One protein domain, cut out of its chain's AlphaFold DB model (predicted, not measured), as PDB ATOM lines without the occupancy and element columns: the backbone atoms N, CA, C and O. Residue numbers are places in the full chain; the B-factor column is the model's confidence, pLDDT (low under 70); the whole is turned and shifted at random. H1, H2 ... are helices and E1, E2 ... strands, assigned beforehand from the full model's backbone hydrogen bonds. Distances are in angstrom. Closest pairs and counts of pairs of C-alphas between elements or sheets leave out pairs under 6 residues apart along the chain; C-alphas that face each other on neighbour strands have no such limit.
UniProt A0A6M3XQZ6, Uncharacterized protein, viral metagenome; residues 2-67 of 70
ATOM      1  N   GLU A   2      -4.904  -9.271  19.022       73.62
ATOM      2  CA  GLU A   2      -4.926  -7.848  18.642       73.62
ATOM      3  C   GLU A   2      -4.524  -6.916  19.798       73.62
ATOM      4  O   GLU A   2      -3.531  -6.210  19.683       73.62
ATOM      5  N   GLU A   3      -5.142  -7.064  20.973       77.81
ATOM      6  CA  GLU A   3      -4.827  -6.266  22.174       77.81
ATOM      7  C   GLU A   3      -3.344  -6.320  22.600       77.81
ATOM      8  O   GLU A   3      -2.766  -5.314  23.005       77.81
ATOM      9  N   SER A   4      -2.694  -7.485  22.497       80.50
ATOM     10  CA  SER A   4      -1.276  -7.631  22.868       80.50
ATOM     11  C   SER A   4      -0.335  -6.975  21.855       80.50
ATOM     12  O   SER A   4       0.688  -6.407  22.235       80.50
ATOM     13  N   VAL A   5      -0.705  -7.008  20.571       84.50
ATOM     14  CA  VAL A   5       0.045  -6.364  19.489       84.50
ATOM     15  C   VAL A   5      -0.110  -4.851  19.593       84.50
ATOM     16  O   VAL A   5       0.880  -4.130  19.526       84.50
ATOM     17  N   GLU A   6      -1.328  -4.365  19.829       86.94
ATOM     18  CA  GLU A   6      -1.609  -2.947  20.057       86.94
ATOM     19  C   GLU A   6      -0.876  -2.402  21.284       86.94
ATOM     20  O   GLU A   6      -0.305  -1.311  21.223       86.94
ATOM     21  N   ALA A   7      -0.822  -3.167  22.379       88.75
ATOM     22  CA  ALA A   7      -0.040  -2.809  23.558       88.75
ATOM     23  C   ALA A   7       1.470  -2.751  23.263       88.75
ATOM     24  O   ALA A   7       2.181  -1.864  23.734       88.75
ATOM     25  N   TYR A   8       1.997  -3.663  22.448       90.19
ATOM     26  CA  TYR A   8       3.396  -3.567  22.045       90.19
ATOM     27  C   TYR A   8       3.641  -2.345  21.146       90.19
ATOM     28  O   TYR A   8       4.532  -1.543  21.426       90.19
ATOM     29  N   ILE A   9       2.816  -2.146  20.116       90.56
ATOM     30  CA  ILE A   9       2.908  -1.003  19.197       90.56
ATOM     31  C   ILE A   9       2.795   0.319  19.957       90.56
ATOM     32  O   ILE A   9       3.578   1.235  19.717       90.56
ATOM     33  N   GLY A  10       1.867   0.428  20.909       90.38
ATOM     34  CA  GLY A  10       1.686   1.640  21.701       90.38
ATOM     35  C   GLY A  10       2.923   2.013  22.526       90.38
ATOM     36  O   GLY A  10       3.203   3.200  22.693       90.38
ATOM     37  N   SER A  11       3.714   1.025  22.962       91.56
ATOM     38  CA  SER A  11       4.977   1.259  23.678       91.56
ATOM     39  C   SER A  11       6.043   1.964  22.826       91.56
ATOM     40  O   SER A  11       6.932   2.622  23.368       91.56
ATOM     41  N   LEU A  12       5.922   1.909  21.493       93.44
ATOM     42  CA  LEU A  12       6.821   2.580  20.550       93.44
ATOM     43  C   LEU A  12       6.560   4.094  20.444       93.44
ATOM     44  O   LEU A  12       7.336   4.805  19.808       93.44
ATOM     45  N   PHE A  13       5.505   4.610  21.087       91.81
ATOM     46  CA  PHE A  13       5.129   6.027  21.065       91.81
ATOM     47  C   PHE A  13       5.269   6.689  22.453       91.81
ATOM     48  O   PHE A  13       4.278   7.141  23.036       91.81
ATOM     49  N   PRO A  14       6.497   6.843  22.994       88.00
ATOM     50  CA  PRO A  14       6.736   7.323  24.366       88.00
ATOM     51  C   PRO A  14       6.286   8.775  24.621       88.00
ATOM     52  O   PRO A  14       6.195   9.238  25.767       88.00
ATOM     53  N   ASN A  15       6.000   9.519  23.551       90.38
ATOM     54  CA  ASN A  15       5.533  10.900  23.610       90.38
ATOM     55  C   ASN A  15       4.019  11.015  23.855       90.38
ATOM     56  O   ASN A  15       3.548  12.097  24.209       90.38
ATOM     57  N   ILE A  16       3.254   9.922  23.749       88.75
ATOM     58  CA  ILE A  16       1.830   9.910  24.102       88.75
ATOM     59  C   ILE A  16       1.701   9.917  25.627       88.75
ATOM     60  O   ILE A  16       2.003   8.941  26.308       88.75
ATOM     61  N   LYS A  17       1.240  11.041  26.187       85.50
ATOM     62  CA  LYS A  17       1.078  11.211  27.645       85.50
ATOM     63  C   LYS A  17      -0.339  10.940  28.152       85.50
ATOM     64  O   LYS A  17      -0.538  10.880  29.364       85.50
ATOM     65  N   LYS A  18      -1.315  10.816  27.249       86.94
ATOM     66  CA  LYS A  18      -2.726  10.557  27.562       86.94
ATOM     67  C   LYS A  18      -3.296   9.564  26.555       86.94
ATOM     68  O   LYS A  18      -3.328   9.857  25.365       86.94
ATOM     69  N   TRP A  19      -3.779   8.433  27.054       85.81
ATOM     70  CA  TRP A  19      -4.429   7.394  26.260       85.81
ATOM     71  C   TRP A  19      -5.947   7.589  26.294       85.81
ATOM     72  O   TRP A  19      -6.520   7.919  27.335       85.81
ATOM     73  N   LYS A  20      -6.608   7.462  25.141       85.38
ATOM     74  CA  LYS A  20      -8.063   7.644  25.033       85.38
ATOM     75  C   LYS A  20      -8.771   6.495  25.762       85.38
ATOM     76  O   LYS A  20      -8.317   5.365  25.676       85.38
ATOM     77  N   TYR A  21      -9.868   6.790  26.464       86.50
ATOM     78  CA  TYR A  21     -10.707   5.810  27.183       86.50
ATOM     79  C   TYR A  21     -10.039   5.032  28.330       86.50
ATOM     80  O   TYR A  21     -10.682   4.190  28.944       86.50
ATOM     81  N   ILE A  22      -8.791   5.347  28.668       85.94
ATOM     82  CA  ILE A  22      -8.048   4.692  29.742       85.94
ATOM     83  C   ILE A  22      -7.878   5.676  30.902       85.94
ATOM     84  O   ILE A  22      -7.272   6.739  30.743       85.94
ATOM     85  N   ASN A  23      -8.388   5.316  32.082       87.19
ATOM     86  CA  ASN A  23      -8.103   6.043  33.317       87.19
ATOM     87  C   ASN A  23      -6.808   5.499  33.937       87.19
ATOM     88  O   ASN A  23      -6.826   4.520  34.678       87.19
ATOM     89  N   HIS A  24      -5.680   6.109  33.589       85.31
ATOM     90  CA  HIS A  24      -4.358   5.725  34.075       85.31
ATOM     91  C   HIS A  24      -3.513   6.965  34.368       85.31
ATOM     92  O   HIS A  24      -3.802   8.066  33.882       85.31
ATOM     93  N   LYS A  25      -2.468   6.799  35.180       87.75
ATOM     94  CA  LYS A  25      -1.606   7.903  35.595       87.75
ATOM     95  C   LYS A  25      -0.951   8.557  34.376       87.75
ATOM     96  O   LYS A  25      -0.389   7.898  33.504       87.75
ATOM     97  N   LYS A  26      -1.043   9.890  34.304       84.06
ATOM     98  CA  LYS A  26      -0.495  10.666  33.185       84.06
ATOM     99  C   LYS A  26       1.011  10.435  33.075       84.06
ATOM    100  O   LYS A  26       1.734  10.601  34.052       84.06
ATOM    101  N   GLY A  27       1.472  10.138  31.863       82.12
ATOM    102  CA  GLY A  27       2.886   9.904  31.573       82.12
ATOM    103  C   GLY A  27       3.382   8.485  31.856       82.12
ATOM    104  O   GLY A  27       4.502   8.185  31.455       82.12
ATOM    105  N   GLU A  28       2.561   7.625  32.459       88.44
ATOM    106  CA  GLU A  28       2.820   6.187  32.560       88.44
ATOM    107  C   GLU A  28       2.129   5.449  31.408       88.44
ATOM    108  O   GLU A  28       1.078   5.874  30.914       88.44
ATOM    109  N   TYR A  29       2.757   4.371  30.932       90.62
ATOM    110  CA  TYR A  29       2.207   3.568  29.849       90.62
ATOM    111  C   TYR A  29       1.255   2.500  30.418       90.62
ATOM    112  O   TYR A  29       1.714   1.598  31.120       90.62
ATOM    113  N   PRO A  30      -0.056   2.556  30.115       91.38
ATOM    114  CA  PRO A  30      -1.058   1.728  30.790       91.38
ATOM    115  C   PRO A  30      -0.952   0.229  30.496       91.38
ATOM    116  O   PRO A  30      -1.486  -0.573  31.256       91.38
ATOM    117  N   PHE A  31      -0.274  -0.158  29.414       91.62
ATOM    118  CA  PHE A  31      -0.191  -1.548  28.959       91.62
ATOM    119  C   PHE A  31       1.208  -2.152  29.141       91.62
ATOM    120  O   PHE A  31       1.578  -3.095  28.443       91.62
ATOM    121  N   GLN A  32       1.998  -1.619  30.082       92.00
ATOM    122  CA  GLN A  32       3.373  -2.069  30.320       92.00
ATOM    123  C   GLN A  32       3.467  -3.572  30.630       92.00
ATOM    124  O   GLN A  32       4.373  -4.235  30.140       92.00
ATOM    125  N   SER A  33       2.495  -4.139  31.347       90.94
ATOM    126  CA  SER A  33       2.459  -5.578  31.643       90.94
ATOM    127  C   SER A  33       2.419  -6.450  30.381       90.94
ATOM    128  O   SER A  33       3.108  -7.464  30.311       90.94
ATOM    129  N   ALA A  34       1.663  -6.049  29.354       90.69
ATOM    130  CA  ALA A  34       1.607  -6.766  28.083       90.69
ATOM    131  C   ALA A  34       2.919  -6.628  27.291       90.69
ATOM    132  O   ALA A  34       3.356  -7.586  26.658       90.69
ATOM    133  N   VAL A  35       3.581  -5.468  27.375       92.00
ATOM    134  CA  VAL A  35       4.914  -5.247  26.785       92.00
ATOM    135  C   VAL A  35       5.959  -6.146  27.440       92.00
ATOM    136  O   VAL A  35       6.796  -6.725  26.751       92.00
ATOM    137  N   ASP A  36       5.914  -6.280  28.763       93.94
ATOM    138  CA  ASP A  36       6.863  -7.103  29.511       93.94
ATOM    139  C   ASP A  36       6.685  -8.591  29.194       93.94
ATOM    140  O   ASP A  36       7.677  -9.308  29.058       93.94
ATOM    141  N   LEU A  37       5.440  -9.045  29.011       92.62
ATOM    142  CA  LEU A  37       5.142 -10.392  28.516       92.62
ATOM    143  C   LEU A  37       5.658 -10.584  27.087       92.62
ATOM    144  O   LEU A  37       6.361 -11.556  26.817       92.62
ATOM    145  N   TRP A  38       5.401  -9.624  26.195       91.00
ATOM    146  CA  TRP A  38       5.868  -9.684  24.810       91.00
ATOM    147  C   TRP A  38       7.391  -9.841  24.725       91.00
ATOM    148  O   TRP A  38       7.899 -10.682  23.986       91.00
ATOM    149  N   LYS A  39       8.140  -9.077  25.530       91.75
ATOM    150  CA  LYS A  39       9.610  -9.163  25.602       91.75
ATOM    151  C   LYS A  39      10.122 -10.508  26.123       91.75
ATOM    152  O   LYS A  39      11.264 -10.857  25.846       91.75
ATOM    153  N   GLN A  40       9.295 -11.257  26.849       92.88
ATOM    154  CA  GLN A  40       9.591 -12.621  27.299       92.88
ATOM    155  C   GLN A  40       9.187 -13.688  26.266       92.88
ATOM    156  O   GLN A  40       9.318 -14.878  26.537       92.88
ATOM    157  N   GLY A  41       8.688 -13.288  25.090       91.94
ATOM    158  CA  GLY A  41       8.144 -14.213  24.095       91.94
ATOM    159  C   GLY A  41       6.788 -14.795  24.501       91.94
ATOM    160  O   GLY A  41       6.417 -15.868  24.027       91.94
ATOM    161  N   LEU A  42       6.067 -14.110  25.394       93.38
ATOM    162  CA  LEU A  42       4.742 -14.493  25.864       93.38
ATOM    163  C   LEU A  42       3.670 -13.598  25.242       93.38
ATOM    164  O   LEU A  42       3.835 -12.384  25.125       93.38
ATOM    165  N   LEU A  43       2.541 -14.197  24.876       91.00
ATOM    166  CA  LEU A  43       1.467 -13.521  24.151       91.00
ATOM    167  C   LEU A  43       0.120 -13.824  24.800       91.00
ATOM    168  O   LEU A  43      -0.250 -14.981  24.977       91.00
ATOM    169  N   VAL A  44      -0.638 -12.789  25.153       90.56
ATOM    170  CA  VAL A  44      -1.970 -12.955  25.752       90.56
ATOM    171  C   VAL A  44      -3.037 -12.876  24.664       90.56
ATOM    172  O   VAL A  44      -2.991 -12.024  23.771       90.56
ATOM    173  N   SER A  45      -4.033 -13.759  24.723       90.12
ATOM    174  CA  SER A  45      -5.210 -13.675  23.862       90.12
ATOM    175  C   SER A  45      -6.512 -13.869  24.632       90.12
ATOM    176  O   SER A  45      -6.589 -14.667  25.561       90.12
ATOM    177  N   PHE A  46      -7.541 -13.132  24.218       90.25
ATOM    178  CA  PHE A  46      -8.906 -13.244  24.707       90.25
ATOM    179  C   PHE A  46      -9.854 -13.326  23.505       90.25
ATOM    180  O   PHE A  46      -9.605 -12.683  22.487       90.25
ATOM    181  N   ASP A  47     -10.880 -14.172  23.588       89.31
ATOM    182  CA  ASP A  47     -11.901 -14.355  22.536       89.31
ATOM    183  C   ASP A  47     -13.321 -13.992  23.004       89.31
ATOM    184  O   ASP A  47     -14.300 -14.392  22.381       89.31
ATOM    185  N   GLY A  48     -13.454 -13.275  24.124       88.56
ATOM    186  CA  GLY A  48     -14.747 -12.983  24.748       88.56
ATOM    187  C   GLY A  48     -15.169 -14.001  25.808       88.56
ATOM    188  O   GLY A  48     -15.991 -13.673  26.657       88.56
ATOM    189  N   THR A  49     -14.593 -15.208  25.814       91.94
ATOM    190  CA  THR A  49     -14.942 -16.268  26.780       91.94
ATOM    191  C   THR A  49     -13.727 -16.835  27.507       91.94
ATOM    192  O   THR A  49     -13.842 -17.285  28.641       91.94
ATOM    193  N   LYS A  50     -12.548 -16.851  26.884       93.00
ATOM    194  CA  LYS A  50     -11.358 -17.509  27.424       93.00
ATOM    195  C   LYS A  50     -10.121 -16.650  27.265       93.00
ATOM    196  O   LYS A  50      -9.788 -16.250  26.146       93.00
ATOM    197  N   TYR A  51      -9.394 -16.476  28.359       91.94
ATOM    198  CA  TYR A  51      -8.030 -15.966  28.365       91.94
ATOM    199  C   TYR A  51      -7.048 -17.103  28.104       91.94
ATOM    200  O   TYR A  51      -7.181 -18.193  28.661       91.94
ATOM    201  N   ARG A  52      -6.048 -16.845  27.266       93.94
ATOM    202  CA  ARG A  52      -4.953 -17.770  26.972       93.94
ATOM    203  C   ARG A  52      -3.628 -17.038  27.062       93.94
ATOM    204  O   ARG A  52      -3.507 -15.917  26.565       93.94
ATOM    205  N   LEU A  53      -2.644 -17.698  27.658       94.06
ATOM    206  CA  LEU A  53      -1.246 -17.295  27.595       94.06
ATOM    207  C   LEU A  53      -0.524 -18.233  26.634       94.06
ATOM    208  O   LEU A  53      -0.525 -19.448  26.830       94.06
ATOM    209  N   HIS A  54       0.075 -17.654  25.606       94.56
ATOM    210  CA  HIS A  54       0.856 -18.341  24.592       94.56
ATOM    211  C   HIS A  54       2.347 -18.118  24.836       94.56
ATOM    212  O   HIS A  54       2.730 -17.061  25.341       94.56
ATOM    213  N   GLY A  55       3.183 -19.069  24.432       94.69
ATOM    214  CA  GLY A  55       4.631 -18.898  24.444       94.69
ATOM    215  C   GLY A  55       5.374 -19.926  23.598       94.69
ATOM    216  O   GLY A  55       4.787 -20.862  23.058       94.69
ATOM    217  N   GLY A  56       6.686 -19.728  23.480       91.94
ATOM    218  CA  GLY A  56       7.543 -20.542  22.618       91.94
ATOM    219  C   GLY A  56       7.370 -20.227  21.128       91.94
ATOM    220  O   GLY A  56       6.457 -19.515  20.715       91.94
ATOM    221  N   GLU A  57       8.260 -20.775  20.302       89.88
ATOM    222  CA  GLU A  57       8.324 -20.502  18.855       89.88
ATOM    223  C   GLU A  57       7.023 -20.853  18.111       89.88
ATOM    224  O   GLU A  57       6.672 -20.218  17.121       89.88
ATOM    225  N   LYS A  58       6.277 -21.840  18.621       92.50
ATOM    226  CA  LYS A  58       5.012 -22.308  18.040       92.50
ATOM    227  C   LYS A  58       3.769 -21.644  18.638       92.50
ATOM    228  O   LYS A  58       2.661 -22.003  18.254       92.50
ATOM    229  N   ALA A  59       3.946 -20.681  19.549       90.56
ATOM    230  CA  ALA A  59       2.861 -20.031  20.285       90.56
ATOM    231  C   ALA A  59       1.935 -21.033  21.006       90.56
ATOM    232  O   ALA A  59       0.707 -20.866  21.036       90.56
ATOM    233  N   ASP A  60       2.536 -22.066  21.600       96.19
ATOM    234  CA  ASP A  60       1.831 -23.085  22.367       96.19
ATOM    235  C   ASP A  60       1.074 -22.442  23.530       96.19
ATOM    236  O   ASP A  60       1.519 -21.461  24.131       96.19
ATOM    237  N   ILE A  61      -0.090 -22.999  23.858       95.56
ATOM    238  CA  ILE A  61      -0.901 -22.522  24.976       95.56
ATOM    239  C   ILE A  61      -0.275 -23.033  26.274       95.56
ATOM    240  O   ILE A  61      -0.364 -24.214  26.597       95.56
ATOM    241  N   LEU A  62       0.331 -22.122  27.032       95.94
ATOM    242  CA  LEU A  62       0.943 -22.410  28.329       95.94
ATOM    243  C   LEU A  62      -0.084 -22.374  29.464       95.94
ATOM    244  O   LEU A  62       0.091 -23.036  30.484       95.94
ATOM    245  N   TRP A  63      -1.155 -21.590  29.301       95.75
ATOM    246  CA  TRP A  63      -2.211 -21.458  30.300       95.75
ATOM    247  C   TRP A  63      -3.541 -21.018  29.683       95.75
ATOM    248  O   TRP A  63      -3.562 -20.273  28.701       95.75
ATOM    249  N   VAL A  64      -4.652 -21.452  30.289       96.12
ATOM    250  CA  VAL A  64      -6.025 -21.101  29.898       96.12
ATOM    251  C   VAL A  64      -6.854 -20.781  31.132       96.12
ATOM    252  O   VAL A  64      -6.797 -21.504  32.124       96.12
ATOM    253  N   ASN A  65      -7.696 -19.758  31.029       93.69
ATOM    254  CA  ASN A  65      -8.768 -19.499  31.979       93.69
ATOM    255  C   ASN A  65     -10.054 -19.139  31.242       93.69
ATOM    256  O   ASN A  65     -10.031 -18.455  30.221       93.69
ATOM    257  N   VAL A  66     -11.171 -19.646  31.745       94.06
ATOM    258  CA  VAL A  66     -12.503 -19.406  31.204       94.06
ATOM    259  C   VAL A  66     -13.155 -18.328  32.053       94.06
ATOM    260  O   VAL A  66     -13.255 -18.469  33.268       94.06
ATOM    261  N   LEU A  67     -13.623 -17.266  31.407       87.00
ATOM    262  CA  LEU A  67     -14.455 -16.261  32.044       87.00
ATOM    263  C   LEU A  67     -15.787 -16.920  32.417       87.00
ATOM    264  O   LEU A  67     -16.681 -17.071  31.586       87.00
TER     265      LEU A  67
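What this domain is: This is residues 2 to 67 of the 70 residues of an uncharacterized protein of viral metagenome (UniProt A0A6M3XQZ6). A three-stranded antiparallel sheet stands at one end, two short helices cross each other beside its edge strand E1, and a long loop, residues 12 to 31, swings out to the far end and returns between the two helices along the chain. The helices H1 and H2 make the middle, while E3 lies on the side of the sheet away from them. The printed part has 66 residues, with two named helices and three named strands in the order H1 H2 E1 E2 E3; the sheet has the order E1, E2, E3, all antiparallel, and the class is mixed, helices and strands. The whole is only just loose, close to compact, with a radius of gyration of the C-alphas of 13.2 A, and its C-alphas span 34 by 26 by 15 A.

Where its parts are: The printed part opens with H1, residues 2 to 11, whose first C-alpha, that of Glu 2, is at (-4.926, -7.848, 18.642); from first to last C-alpha it measures 14.4 A. Residues 12 to 31 follow with no named element. H2 is residues 32 to 39, 10.6 A long, and begins with the C-alpha of Gln 32 at (3.373, -2.069, 30.320). E1 is residues 42 to 46, 13.8 A long. E2 is residues 50 to 55, 16.3 A long. E3 is residues 60 to 66, 17.2 A long, and ends with the C-alpha of Val 66 at (-12.503, -19.406, 31.204).

How they stand to each other: H1 and H2 touch, with 11 pairs of C-alphas within 8 A; the closest C-alphas are those of Tyr 8 and Val 35, 5.3 A apart. Their lines are about perpendicular, at 81 degrees. In both helices every O i to N i+4 pair is within hydrogen-bond range. H1 is on the sheet but only grazes it, with its residues 2 to 5; the closest C-alphas of H1 and E1 are those of Ser 4 and Val 44, 6.1 A apart. H2 is also on the sheet, but over none of its strands; its height over the sheet is 4.2 A, only just above the sheet's level, on a local plane fitted to just 6 of the sheet's C-alphas. The closest C-alphas of H2 and E1 are those of Leu 37 and Leu 43, 6.5 A apart. E1, E2 and E3 form a meander, each strand the antiparallel neighbour of the one before. E1 and E2 are a hairpin, with 162 degrees between their directions; N 45 and O 52 are 2.9 A apart and N 52 and O 45 are 2.8 A apart, within hydrogen-bond range. E2 and E3 are a hairpin too, with 162 degrees between their directions; N 53 and O 63, 2.9 A apart, and N 51 and O 65, 2.8 A apart, are within hydrogen-bond range. E1 and E3 are edge strands and E2 is an inner strand. The sheet is twisted, with C-alphas up to 4.2 A off its best plane.

The domain as a whole: The two C-alphas farthest apart are those of Lys 26 and Lys 58, at 36.7 A. The printed part has no cut, and the C-alphas of its first and last residues, Glu 2 and Leu 67, are 18.5 A apart. The link from H1 to H2 is long, with 20 residues; the links from H2 to E1, E1 to E2 and E2 to E3 are tight. The mean pLDDT of the printed part is 90.0, and no printed residue is under 70; the mean is 85 in H1 and 95 in E3.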